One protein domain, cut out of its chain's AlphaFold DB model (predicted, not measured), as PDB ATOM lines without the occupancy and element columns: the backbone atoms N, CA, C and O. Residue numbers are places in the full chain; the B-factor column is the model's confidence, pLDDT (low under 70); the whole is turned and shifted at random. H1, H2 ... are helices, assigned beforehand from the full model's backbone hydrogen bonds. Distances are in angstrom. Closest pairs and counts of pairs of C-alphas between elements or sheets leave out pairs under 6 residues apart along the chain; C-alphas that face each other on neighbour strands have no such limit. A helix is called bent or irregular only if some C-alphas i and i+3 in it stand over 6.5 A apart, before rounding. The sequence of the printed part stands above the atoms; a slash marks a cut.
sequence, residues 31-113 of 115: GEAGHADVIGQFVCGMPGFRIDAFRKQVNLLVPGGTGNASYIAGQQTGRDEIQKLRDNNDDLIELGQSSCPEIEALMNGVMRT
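AT A GLANCE: This is residues 31 to 113 of the 115 residues of an uncharacterized protein of Luteibacter rhizovicinus DSM 16549 (UniProt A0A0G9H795). H1 fills the middle between two long helices, H3 and H4, which run opposite ways and meet at one end, while H2 folds back beside H1. The 83 printed residues hold H1 to H4 in chain order and no named strand: all helix, mostly crossed packing, compact with a radius of gyration of the C-alphas of 12.5 A, spanning 39 by 24 by 17 A.

IN THESE COORDINATES: H1, residues 31 to 42, begins at C-alpha (82.370, 20.209, 60.785) and measures 17.0 A; H2, 48 to 61, 20.0 A; H3, 69 to 87, 26.5 A. H4, 92 to 112, 28.1 A, ends at C-alpha (95.023, 27.211, 73.047); it is irregular, C-alphas 98 and 101 being 7.1 A apart, with a kink of 53 degrees near residue 99.

HOW THE PARTS SIT: H1 touches H3 at a steep tilt of 43 degrees, the same way; the closest C-alphas, Gly 31 and Gly 74, are 4.2 A apart. H1 touches H4 residues 100 to 107, closest C-alphas Ala 36 and Ile 103, 5.9 A. H1 and H2 form a helical hairpin at 12 degrees, closest C-alphas Asp 37 and Ile 51, 6.4 A. H2 touches H4, closest C-alphas Phe 54 and Met 111, 5.7 A. H3 and H4 only just touch, only at the corner, with 3 pairs of C-alphas within 8 A, closest Leu 85 and Leu 92, 6.6 A. H2 and H3 are apart. O i to N i+4 pairs are within hydrogen-bond range throughout H2 and H3, in 7 of 8 in H1 and 15 of 17 in H4.

THE WHOLE: The farthest C-alphas, Pro 63 and Asn 89, are 38.8 A apart. The printed part has no cut and no long link; pLDDT is under 70 at residues 92 to 96.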
ATOM      1  N   GLY A  31      82.484  21.575  61.297       94.56
ATOM      2  CA  GLY A  31      82.370  20.209  60.785       94.56
ATOM      3  C   GLY A  31      83.644  19.408  61.025       94.56
ATOM      4  O   GLY A  31      83.592  18.317  61.583       94.56
ATOM      5  N   GLU A  32      84.797  19.989  60.703       94.25
ATOM      6  CA  GLU A  32      86.097  19.373  60.986       94.25
ATOM      7  C   GLU A  32      86.322  19.195  62.492       94.25
ATOM      8  O   GLU A  32      86.855  18.176  62.916       94.25
ATOM      9  N   ALA A  33      85.856  20.127  63.326       95.56
ATOM     10  CA  ALA A  33      85.932  19.978  64.775       95.56
ATOM     11  C   ALA A  33      85.054  18.837  65.311       95.56
ATOM     12  O   ALA A  33      85.473  18.112  66.211       95.56
ATOM     13  N   GLY A  34      83.852  18.657  64.759       96.81
ATOM     14  CA  GLY A  34      82.989  17.525  65.097       96.81
ATOM     15  C   GLY A  34      83.586  16.190  64.656       96.81
ATOM     16  O   GLY A  34      83.501  15.200  65.376       96.81
ATOM     17  N   HIS A  35      84.241  16.172  63.498       95.69
ATOM     18  CA  HIS A  35      84.985  15.010  63.025       95.69
ATOM     19  C   HIS A  35      86.167  14.691  63.960       95.69
ATOM     20  O   HIS A  35      86.299  13.558  64.427       95.69
ATOM     21  N   ALA A  36      86.991  15.692  64.285       95.00
ATOM     22  CA  ALA A  36      88.161  15.552  65.151       95.00
ATOM     23  C   ALA A  36      87.810  15.086  66.573       95.00
ATOM     24  O   ALA A  36      88.569  14.318  67.155       95.00
ATOM     25  N   ASP A  37      86.654  15.487  67.112       96.69
ATOM     26  CA  ASP A  37      86.116  14.974  68.381       96.69
ATOM     27  C   ASP A  37      86.009  13.436  68.363       96.69
ATOM     28  O   ASP A  37      86.570  12.744  69.215       96.69
ATOM     29  N   VAL A  38      85.366  12.890  67.327       96.19
ATOM     30  CA  VAL A  38      85.125  11.447  67.200       96.19
ATOM     31  C   VAL A  38      86.414  10.681  66.924       96.19
ATOM     32  O   VAL A  38      86.706   9.714  67.629       96.19
ATOM     33  N   ILE A  39      87.211  11.105  65.940       94.06
ATOM     34  CA  ILE A  39      88.481  10.434  65.619       94.06
ATOM     35  C   ILE A  39      89.443  10.519  66.804       94.06
ATOM     36  O   ILE A  39      90.037   9.520  67.207       94.06
ATOM     37  N   GLY A  40      89.530  11.690  67.429       93.94
ATOM     38  CA  GLY A  40      90.331  11.916  68.619       93.94
ATOM     39  C   GLY A  40      89.989  10.955  69.755       93.94
ATOM     40  O   GLY A  40      90.880  10.347  70.347       93.94
ATOM     41  N   GLN A  41      88.697  10.785  70.033       94.81
ATOM     42  CA  GLN A  41      88.227   9.916  71.105       94.81
ATOM     43  C   GLN A  41      88.394   8.424  70.778       94.81
ATOM     44  O   GLN A  41      88.862   7.660  71.622       94.81
ATOM     45  N   PHE A  42      87.983   7.995  69.584       91.44
ATOM     46  CA  PHE A  42      87.779   6.574  69.284       91.44
ATOM     47  C   PHE A  42      88.887   5.932  68.450       91.44
ATOM     48  O   PHE A  42      89.014   4.712  68.481       91.44
ATOM     49  N   VAL A  43      89.688   6.724  67.736       90.25
ATOM     50  CA  VAL A  43      90.824   6.233  66.937       90.25
ATOM     51  C   VAL A  43      92.139   6.582  67.625       90.25
ATOM     52  O   VAL A  43      92.964   5.706  67.860       90.25
ATOM     53  N   CYS A  44      92.310   7.841  68.035       90.25
ATOM     54  CA  CYS A  44      93.548   8.315  68.665       90.25
ATOM     55  C   CYS A  44      93.653   7.992  70.158       90.25
ATOM     56  O   CYS A  44      94.699   8.209  70.764       90.25
ATOM     57  N   GLY A  45      92.577   7.491  70.772       90.44
ATOM     58  CA  GLY A  45      92.566   7.125  72.187       90.44
ATOM     59  C   GLY A  45      92.791   8.311  73.129       90.44
ATOM     60  O   GLY A  45      93.311   8.125  74.233       90.44
ATOM     61  N   MET A  46      92.427   9.535  72.723       92.75
ATOM     62  CA  MET A  46      92.560  10.693  73.602       92.75
ATOM     63  C   MET A  46      91.682  10.535  74.847       92.75
ATOM     64  O   MET A  46      90.526  10.112  74.762       92.75
ATOM     65  N   PRO A  47      92.195  10.914  76.030       94.81
ATOM     66  CA  PRO A  47      91.455  10.743  77.265       94.81
ATOM     67  C   PRO A  47      90.242  11.678  77.303       94.81
ATOM     68  O   PRO A  47      90.318  12.828  76.869       94.81
ATOM     69  N   GLY A  48      89.137  11.216  77.900       95.31
ATOM     70  CA  GLY A  48      87.859  11.944  77.905       95.31
ATOM     71  C   GLY A  48      87.955  13.397  78.387       95.31
ATOM     72  O   GLY A  48      87.358  14.279  77.784       95.31
ATOM     73  N   PHE A  49      88.805  13.691  79.379       95.12
ATOM     74  CA  PHE A  49      88.988  15.065  79.866       95.12
ATOM     75  C   PHE A  49      89.553  16.030  78.802       95.12
ATOM     76  O   PHE A  49      89.271  17.226  78.855       95.12
ATOM     77  N   ARG A  50      90.346  15.537  77.835       95.50
ATOM     78  CA  ARG A  50      90.854  16.335  76.700       95.50
ATOM     79  C   ARG A  50      89.742  16.615  75.698       95.50
ATOM     80  O   ARG A  50      89.637  17.738  75.215       95.50
ATOM     81  N   ILE A  51      88.901  15.618  75.435       97.31
ATOM     82  CA  ILE A  51      87.730  15.754  74.565       97.31
ATOM     83  C   ILE A  51      86.740  16.769  75.153       97.31
ATOM     84  O   ILE A  51      86.292  17.683  74.461       97.31
ATOM     85  N   ASP A  52      86.464  16.680  76.454       97.50
ATOM     86  CA  ASP A  52      85.574  17.614  77.144       97.50
ATOM     87  C   ASP A  52      86.135  19.041  77.160       97.50
ATOM     88  O   ASP A  52      85.396  20.004  76.937       97.50
ATOM     89  N   ALA A  53      87.449  19.197  77.367       96.44
ATOM     90  CA  ALA A  53      88.117  20.494  77.278       96.44
ATOM     91  C   ALA A  53      88.016  21.098  75.868       96.44
ATOM     92  O   ALA A  53      87.705  22.282  75.732       96.44
ATOM     93  N   PHE A  54      88.203  20.286  74.825       96.69
ATOM     94  CA  PHE A  54      88.025  20.705  73.438       96.69
ATOM     95  C   PHE A  54      86.585  21.154  73.155       96.69
ATOM     96  O   PHE A  54      86.379  22.277  72.699       96.69
ATOM     97  N   ARG A  55      85.576  20.344  73.505       96.88
ATOM     98  CA  ARG A  55      84.147  20.686  73.353       96.88
ATOM     99  C   ARG A  55      83.782  21.977  74.083       96.88
ATOM    100  O   ARG A  55      83.069  22.826  73.546       96.88
ATOM    101  N   LYS A  56      84.290  22.150  75.307       96.06
ATOM    102  CA  LYS A  56      84.115  23.385  76.075       96.06
ATOM    103  C   LYS A  56      84.718  24.574  75.334       96.06
ATOM    104  O   LYS A  56      84.049  25.596  75.217       96.06
ATOM    105  N   GLN A  57      85.936  24.440  74.814       95.50
ATOM    106  CA  GLN A  57      86.588  25.521  74.085       95.50
ATOM    107  C   GLN A  57      85.864  25.864  72.780       95.50
ATOM    108  O   GLN A  57      85.666  27.040  72.492       95.50
ATOM    109  N   VAL A  58      85.384  24.863  72.037       95.25
ATOM    110  CA  VAL A  58      84.531  25.071  70.857       95.25
ATOM    111  C   VAL A  58      83.305  25.908  71.220       95.25
ATOM    112  O   VAL A  58      83.014  26.873  70.525       95.25
ATOM    113  N   ASN A  59      82.625  25.599  72.327       94.81
ATOM    114  CA  ASN A  59      81.459  26.366  72.779       94.81
ATOM    115  C   ASN A  59      81.785  27.778  73.284       94.81
ATOM    116  O   ASN A  59      80.907  28.641  73.270       94.81
ATOM    117  N   LEU A  60      83.014  28.013  73.753       93.31
ATOM    118  CA  LEU A  60      83.479  29.344  74.145       93.31
ATOM    119  C   LEU A  60      83.777  30.218  72.923       93.31
ATOM    120  O   LEU A  60      83.400  31.384  72.913       93.31
ATOM    121  N   LEU A  61      84.424  29.650  71.901       91.94
ATOM    122  CA  LEU A  61      84.769  30.351  70.659       91.94
ATOM    123  C   LEU A  61      83.552  30.528  69.745       91.94
ATOM    124  O   LEU A  61      83.431  31.517  69.027       91.94
ATOM    125  N   VAL A  62      82.638  29.564  69.782       91.94
ATOM    126  CA  VAL A  62      81.399  29.554  69.016       91.94
ATOM    127  C   VAL A  62      80.252  29.230  69.966       91.94
ATOM    128  O   VAL A  62      80.068  28.060  70.307       91.94
ATOM    129  N   PRO A  63      79.439  30.217  70.383       91.06
ATOM    130  CA  PRO A  63      78.304  29.967  71.264       91.06
ATOM    131  C   PRO A  63      77.374  28.879  70.707       91.06
ATOM    132  O   PRO A  63      76.786  29.028  69.636       91.06
ATOM    133  N   GLY A  64      77.260  27.759  71.430       90.12
ATOM    134  CA  GLY A  64      76.472  26.593  71.009       90.12
ATOM    135  C   GLY A  64      77.106  25.742  69.900       90.12
ATOM    136  O   GLY A  64      76.414  24.916  69.304       90.12
ATOM    137  N   GLY A  65      78.399  25.913  69.615       93.38
ATOM    138  CA  GLY A  65      79.125  25.245  68.534       93.38
ATOM    139  C   GLY A  65      78.995  23.723  68.539       93.38
ATOM    140  O   GLY A  65      78.756  23.139  67.487       93.38
ATOM    141  N   THR A  66      79.042  23.067  69.703       95.94
ATOM    142  CA  THR A  66      78.901  21.597  69.772       95.94
ATOM    143  C   THR A  66      77.474  21.109  69.519       95.94
ATOM    144  O   THR A  66      77.270  19.939  69.209       95.94
ATOM    145  N   GLY A  67      76.476  21.985  69.668       95.62
ATOM    146  CA  GLY A  67      75.081  21.717  69.310       95.62
ATOM    147  C   GLY A  67      74.731  22.132  67.879       95.62
ATOM    148  O   GLY A  67      73.599  21.935  67.444       95.62
ATOM    149  N   ASN A  68      75.674  22.726  67.142       94.69
ATOM    150  CA  ASN A  68      75.453  23.182  65.779       94.69
ATOM    151  C   ASN A  68      75.336  21.992  64.810       94.69
ATOM    152  O   ASN A  68      76.078  21.014  64.917       94.69
ATOM    153  N   ALA A  69      74.447  22.109  63.820       95.69
ATOM    154  CA  ALA A  69      74.223  21.072  62.812       95.69
ATOM    155  C   ALA A  69      75.513  20.657  62.082       95.69
ATOM    156  O   ALA A  69      75.713  19.468  61.850       95.69
ATOM    157  N   SER A  70      76.413  21.599  61.781       95.06
ATOM    158  CA  SER A  70      77.694  21.303  61.129       95.06
ATOM    159  C   SER A  70      78.604  20.451  62.010       95.06
ATOM    160  O   SER A  70      79.210  19.504  61.519       95.06
ATOM    161  N   TYR A  71      78.667  20.736  63.312       96.38
ATOM    162  CA  TYR A  71      79.458  19.946  64.260       96.38
ATOM    163  C   TYR A  71      78.897  18.529  64.411       96.38
ATOM    164  O   TYR A  71      79.635  17.549  64.367       96.38
ATOM    165  N   ILE A  72      77.572  18.405  64.527       97.62
ATOM    166  CA  ILE A  72      76.889  17.108  64.608       97.62
ATOM    167  C   ILE A  72      77.099  16.295  63.322       97.62
ATOM    168  O   ILE A  72      77.376  15.098  63.398       97.62
ATOM    169  N   ALA A  73      77.013  16.935  62.152       97.06
ATOM    170  CA  ALA A  73      77.301  16.301  60.868       97.06
ATOM    171  C   ALA A  73      78.759  15.825  60.793       97.06
ATOM    172  O   ALA A  73      79.004  14.690  60.402       97.06
ATOM    173  N   GLY A  74      79.709  16.640  61.259       96.31
ATOM    174  CA  GLY A  74      81.114  16.256  61.388       96.31
ATOM    175  C   GLY A  74      81.325  15.015  62.256       96.31
ATOM    176  O   GLY A  74      82.025  14.088  61.854       96.31
ATOM    177  N   GLN A  75      80.661  14.953  63.415       98.06
ATOM    178  CA  GLN A  75      80.702  13.763  64.266       98.06
ATOM    179  C   GLN A  75      80.119  12.530  63.565       98.06
ATOM    180  O   GLN A  75      80.617  11.422  63.748       98.06
ATOM    181  N   GLN A  76      79.048  12.698  62.783       97.75
ATOM    182  CA  GLN A  76      78.487  11.588  62.019       97.75
ATOM    183  C   GLN A  76      79.479  11.091  60.967       97.75
ATOM    184  O   GLN A  76      79.725   9.892  60.921       97.75
ATOM    185  N   THR A  77      80.125  11.995  60.226       95.69
ATOM    186  CA  THR A  77      81.183  11.643  59.270       95.69
ATOM    187  C   THR A  77      82.305  10.840  59.931       95.69
ATOM    188  O   THR A  77      82.681   9.797  59.409       95.69
ATOM    189  N   GLY A  78      82.802  11.269  61.098       93.69
ATOM    190  CA  GLY A  78      83.843  10.524  61.817       93.69
ATOM    191  C   GLY A  78      83.388   9.124  62.253       93.69
ATOM    192  O   GLY A  78      84.157   8.168  62.190       93.69
ATOM    193  N   ARG A  79      82.118   8.963  62.655       95.00
ATOM    194  CA  ARG A  79      81.556   7.641  62.994       95.00
ATOM    195  C   ARG A  79      81.415   6.746  61.767       95.00
ATOM    196  O   ARG A  79      81.729   5.562  61.857       95.00
ATOM    197  N   ASP A  80      80.951   7.304  60.655       94.50
ATOM    198  CA  ASP A  80      80.790   6.581  59.392       94.50
ATOM    199  C   ASP A  80      82.150   6.115  58.858       94.50
ATOM    200  O   ASP A  80      82.273   4.989  58.381       94.50
ATOM    201  N   GLU A  81      83.190   6.939  59.000       89.75
ATOM    202  CA  GLU A  81      84.564   6.578  58.651       89.75
ATOM    203  C   GLU A  81      85.092   5.424  59.506       89.75
ATOM    204  O   GLU A  81      85.541   4.416  58.960       89.75
ATOM    205  N   ILE A  82      84.955   5.512  60.834       89.56
ATOM    206  CA  ILE A  82      85.316   4.413  61.740       89.56
ATOM    207  C   ILE A  82      84.567   3.135  61.356       89.56
ATOM    208  O   ILE A  82      85.160   2.057  61.322       89.56
ATOM    209  N   GLN A  83      83.269   3.234  61.066       90.81
ATOM    210  CA  GLN A  83      82.473   2.072  60.692       90.81
ATOM    211  C   GLN A  83      82.951   1.465  59.371       90.81
ATOM    212  O   GLN A  83      83.144   0.256  59.304       90.81
ATOM    213  N   LYS A  84      83.228   2.292  58.359       86.50
ATOM    214  CA  LYS A  84      83.750   1.844  57.065       86.50
ATOM    215  C   LYS A  84      85.075   1.094  57.208       86.50
ATOM    216  O   LYS A  84      85.246   0.044  56.599       86.50
ATOM    217  N   LEU A  85      85.992   1.608  58.022       82.94
ATOM    218  CA  LEU A  85      87.283   0.960  58.275       82.94
ATOM    219  C   LEU A  85      87.104  -0.392  58.974       82.94
ATOM    220  O   LEU A  85      87.725  -1.380  58.589       82.94
ATOM    221  N   ARG A  86      86.190  -0.464  59.950       85.19
ATOM    222  CA  ARG A  86      85.831  -1.730  60.610       85.19
ATOM    223  C   ARG A  86      85.221  -2.735  59.635       85.19
ATOM    224  O   ARG A  86      85.567  -3.910  59.701       85.19
ATOM    225  N   ASP A  87      84.335  -2.287  58.749       86.75
ATOM    226  CA  ASP A  87      83.656  -3.143  57.769       86.75
ATOM    227  C   ASP A  87      84.620  -3.684  56.706       86.75
ATOM    228  O   ASP A  87      84.469  -4.816  56.249       86.75
ATOM    229  N   ASN A  88      85.644  -2.905  56.356       81.88
ATOM    230  CA  ASN A  88      86.704  -3.319  55.441       81.88
ATOM    231  C   ASN A  88      87.764  -4.222  56.091       81.88
ATOM    232  O   ASN A  88      88.623  -4.744  55.383       81.88
ATOM    233  N   ASN A  89      87.707  -4.424  57.414       72.44
ATOM    234  CA  ASN A  89      88.763  -5.073  58.194       72.44
ATOM    235  C   ASN A  89      90.131  -4.373  58.029       72.44
ATOM    236  O   ASN A  89      91.176  -5.022  58.107       72.44
ATOM    237  N   ASP A  90      90.100  -3.060  57.783       75.75
ATOM    238  CA  ASP A  90      91.283  -2.206  57.715       75.75
ATOM    239  C   ASP A  90      91.826  -1.980  59.133       75.75
ATOM    240  O   ASP A  90      91.069  -1.906  60.111       75.75
ATOM    241  N   ASP A  91      93.147  -1.854  59.261       72.44
ATOM    242  CA  ASP A  91      93.765  -1.615  60.559       72.44
ATOM    243  C   ASP A  91      93.543  -0.158  60.994       72.44
ATOM    244  O   ASP A  91      94.229   0.772  60.560       72.44
ATOM    245  N   LEU A  92      92.575   0.045  61.893       69.56
ATOM    246  CA  LEU A  92      92.329   1.329  62.558       69.56
ATOM    247  C   LEU A  92      93.591   1.879  63.241       69.56
ATOM    248  O   LEU A  92      93.705   3.093  63.417       69.56
ATOM    249  N   ILE A  93      94.530   1.006  63.620       67.19
ATOM    250  CA  ILE A  93      95.803   1.392  64.225       67.19
ATOM    251  C   ILE A  93      96.699   2.073  63.186       67.19
ATOM    252  O   ILE A  93      97.311   3.088  63.508       67.19
ATOM    253  N   GLU A  94      96.755   1.576  61.949       69.75
ATOM    254  CA  GLU A  94      97.579   2.162  60.884       69.75
ATOM    255  C   GLU A  94      97.036   3.532  60.449       69.75
ATOM    256  O   GLU A  94      97.794   4.503  60.353       69.75
ATOM    257  N   LEU A  95      95.710   3.659  60.305       67.38
ATOM    258  CA  LEU A  95      95.092   4.962  60.044       67.38
ATOM    259  C   LEU A  95      95.331   5.927  61.211       67.38
ATOM    260  O   LEU A  95      95.783   7.053  60.996       67.38
ATOM    261  N   GLY A  96      95.104   5.468  62.446       68.44
ATOM    262  CA  GLY A  96      95.357   6.252  63.651       68.44
ATOM    263  C   GLY A  96      96.799   6.754  63.725       68.44
ATOM    264  O   GLY A  96      97.034   7.933  63.969       68.44
ATOM    265  N   GLN A  97      97.787   5.913  63.423       72.38
ATOM    266  CA  GLN A  97      99.194   6.321  63.435       72.38
ATOM    267  C   GLN A  97      99.507   7.444  62.435       72.38
ATOM    268  O   GLN A  97     100.337   8.302  62.736       72.38
ATOM    269  N   SER A  98      98.839   7.470  61.279       78.12
ATOM    270  CA  SER A  98      99.057   8.508  60.264       78.12
ATOM    271  C   SER A  98      98.301   9.813  60.545       78.12
ATOM    272  O   SER A  98      98.854  10.892  60.336       78.12
ATOM    273  N   SER A  99      97.069   9.736  61.056       81.56
ATOM    274  CA  SER A  99      96.172  10.895  61.179       81.56
ATOM    275  C   SER A  99      96.154  11.524  62.576       81.56
ATOM    276  O   SER A  99      95.856  12.711  62.715       81.56
ATOM    277  N   CYS A 100      96.496  10.779  63.631       89.75
ATOM    278  CA  CYS A 100      96.394  11.285  65.001       89.75
ATOM    279  C   CYS A 100      97.306  12.471  65.335       89.75
ATOM    280  O   CYS A 100      96.831  13.369  66.034       89.75
ATOM    281  N   PRO A 101      98.552  12.575  64.827       90.88
ATOM    282  CA  PRO A 101      99.370  13.764  65.064       90.88
ATOM    283  C   PRO A 101      98.713  15.054  64.551       90.88
ATOM    284  O   PRO A 101      98.790  16.094  65.208       90.88
ATOM    285  N   GLU A 102      98.037  14.987  63.402       90.50
ATOM    286  CA  GLU A 102      97.326  16.126  62.816       90.50
ATOM    287  C   GLU A 102      96.059  16.466  63.610       90.50
ATOM    288  O   GLU A 102      95.854  17.623  63.981       90.50
ATOM    289  N   ILE A 103      95.250  15.459  63.952       91.94
ATOM    290  CA  ILE A 103      94.028  15.635  64.750       91.94
ATOM    291  C   ILE A 103      94.353  16.236  66.121       91.94
ATOM    292  O   ILE A 103      93.713  17.197  66.554       91.94
ATOM    293  N   GLU A 104      95.394  15.737  66.788       92.50
ATOM    294  CA  GLU A 104      95.863  16.306  68.048       92.50
ATOM    295  C   GLU A 104      96.340  17.751  67.887       92.50
ATOM    296  O   GLU A 104      96.032  18.595  68.732       92.50
ATOM    297  N   ALA A 105      97.070  18.068  66.812       91.62
ATOM    298  CA  ALA A 105      97.533  19.427  66.544       91.62
ATOM    299  C   ALA A 105      96.364  20.403  66.337       91.62
ATOM    300  O   ALA A 105      96.363  21.483  66.936       91.62
ATOM    301  N   LEU A 106      95.346  20.009  65.567       91.56
ATOM    302  CA  LEU A 106      94.135  20.800  65.339       91.56
ATOM    303  C   LEU A 106      93.377  21.052  66.647       91.56
ATOM    304  O   LEU A 106      93.096  22.202  67.000       91.56
ATOM    305  N   MET A 107      93.122  19.996  67.425       93.75
ATOM    306  CA  MET A 107      92.417  20.115  68.705       93.75
ATOM    307  C   MET A 107      93.193  20.971  69.709       93.75
ATOM    308  O   MET A 107      92.606  21.805  70.400       93.75
ATOM    309  N   ASN A 108      94.520  20.828  69.766       92.75
ATOM    310  CA  ASN A 108      95.377  21.676  70.594       92.75
ATOM    311  C   ASN A 108      95.358  23.142  70.139       92.75
ATOM    312  O   ASN A 108      95.383  24.036  70.985       92.75
ATOM    313  N   GLY A 109      95.292  23.404  68.830       89.81
ATOM    314  CA  GLY A 109      95.142  24.752  68.282       89.81
ATOM    315  C   GLY A 109      93.863  25.430  68.771       89.81
ATOM    316  O   GLY A 109      93.913  26.554  69.278       89.81
ATOM    317  N   VAL A 110      92.737  24.714  68.729       90.81
ATOM    318  CA  VAL A 110      91.461  25.196  69.282       90.81
ATOM    319  C   VAL A 110      91.577  25.436  70.786       90.81
ATOM    320  O   VAL A 110      91.276  26.534  71.246       90.81
ATOM    321  N   MET A 111      92.086  24.460  71.548       91.75
ATOM    322  CA  MET A 111      92.213  24.549  73.011       91.75
ATOM    323  C   MET A 111      93.115  25.692  73.498       91.75
ATOM    324  O   MET A 111      92.915  26.198  74.600       91.75
ATOM    325  N   ARG A 112      94.111  26.106  72.707       92.25
ATOM    326  CA  ARG A 112      95.023  27.211  73.047       92.25
ATOM    327  C   ARG A 112      94.502  28.593  72.655       92.25
ATOM    328  O   ARG A 112      95.123  29.587  73.029       92.25
ATOM    329  N   THR A 113      93.420  28.666  71.887       88.38
ATOM    330  CA  THR A 113      92.903  29.937  71.373       88.38
ATOM    331  C   THR A 113      92.054  30.628  72.425       88.38
ATOM    332  O   THR A 113      91.140  30.025  72.979       88.38
TER     333      THR A 113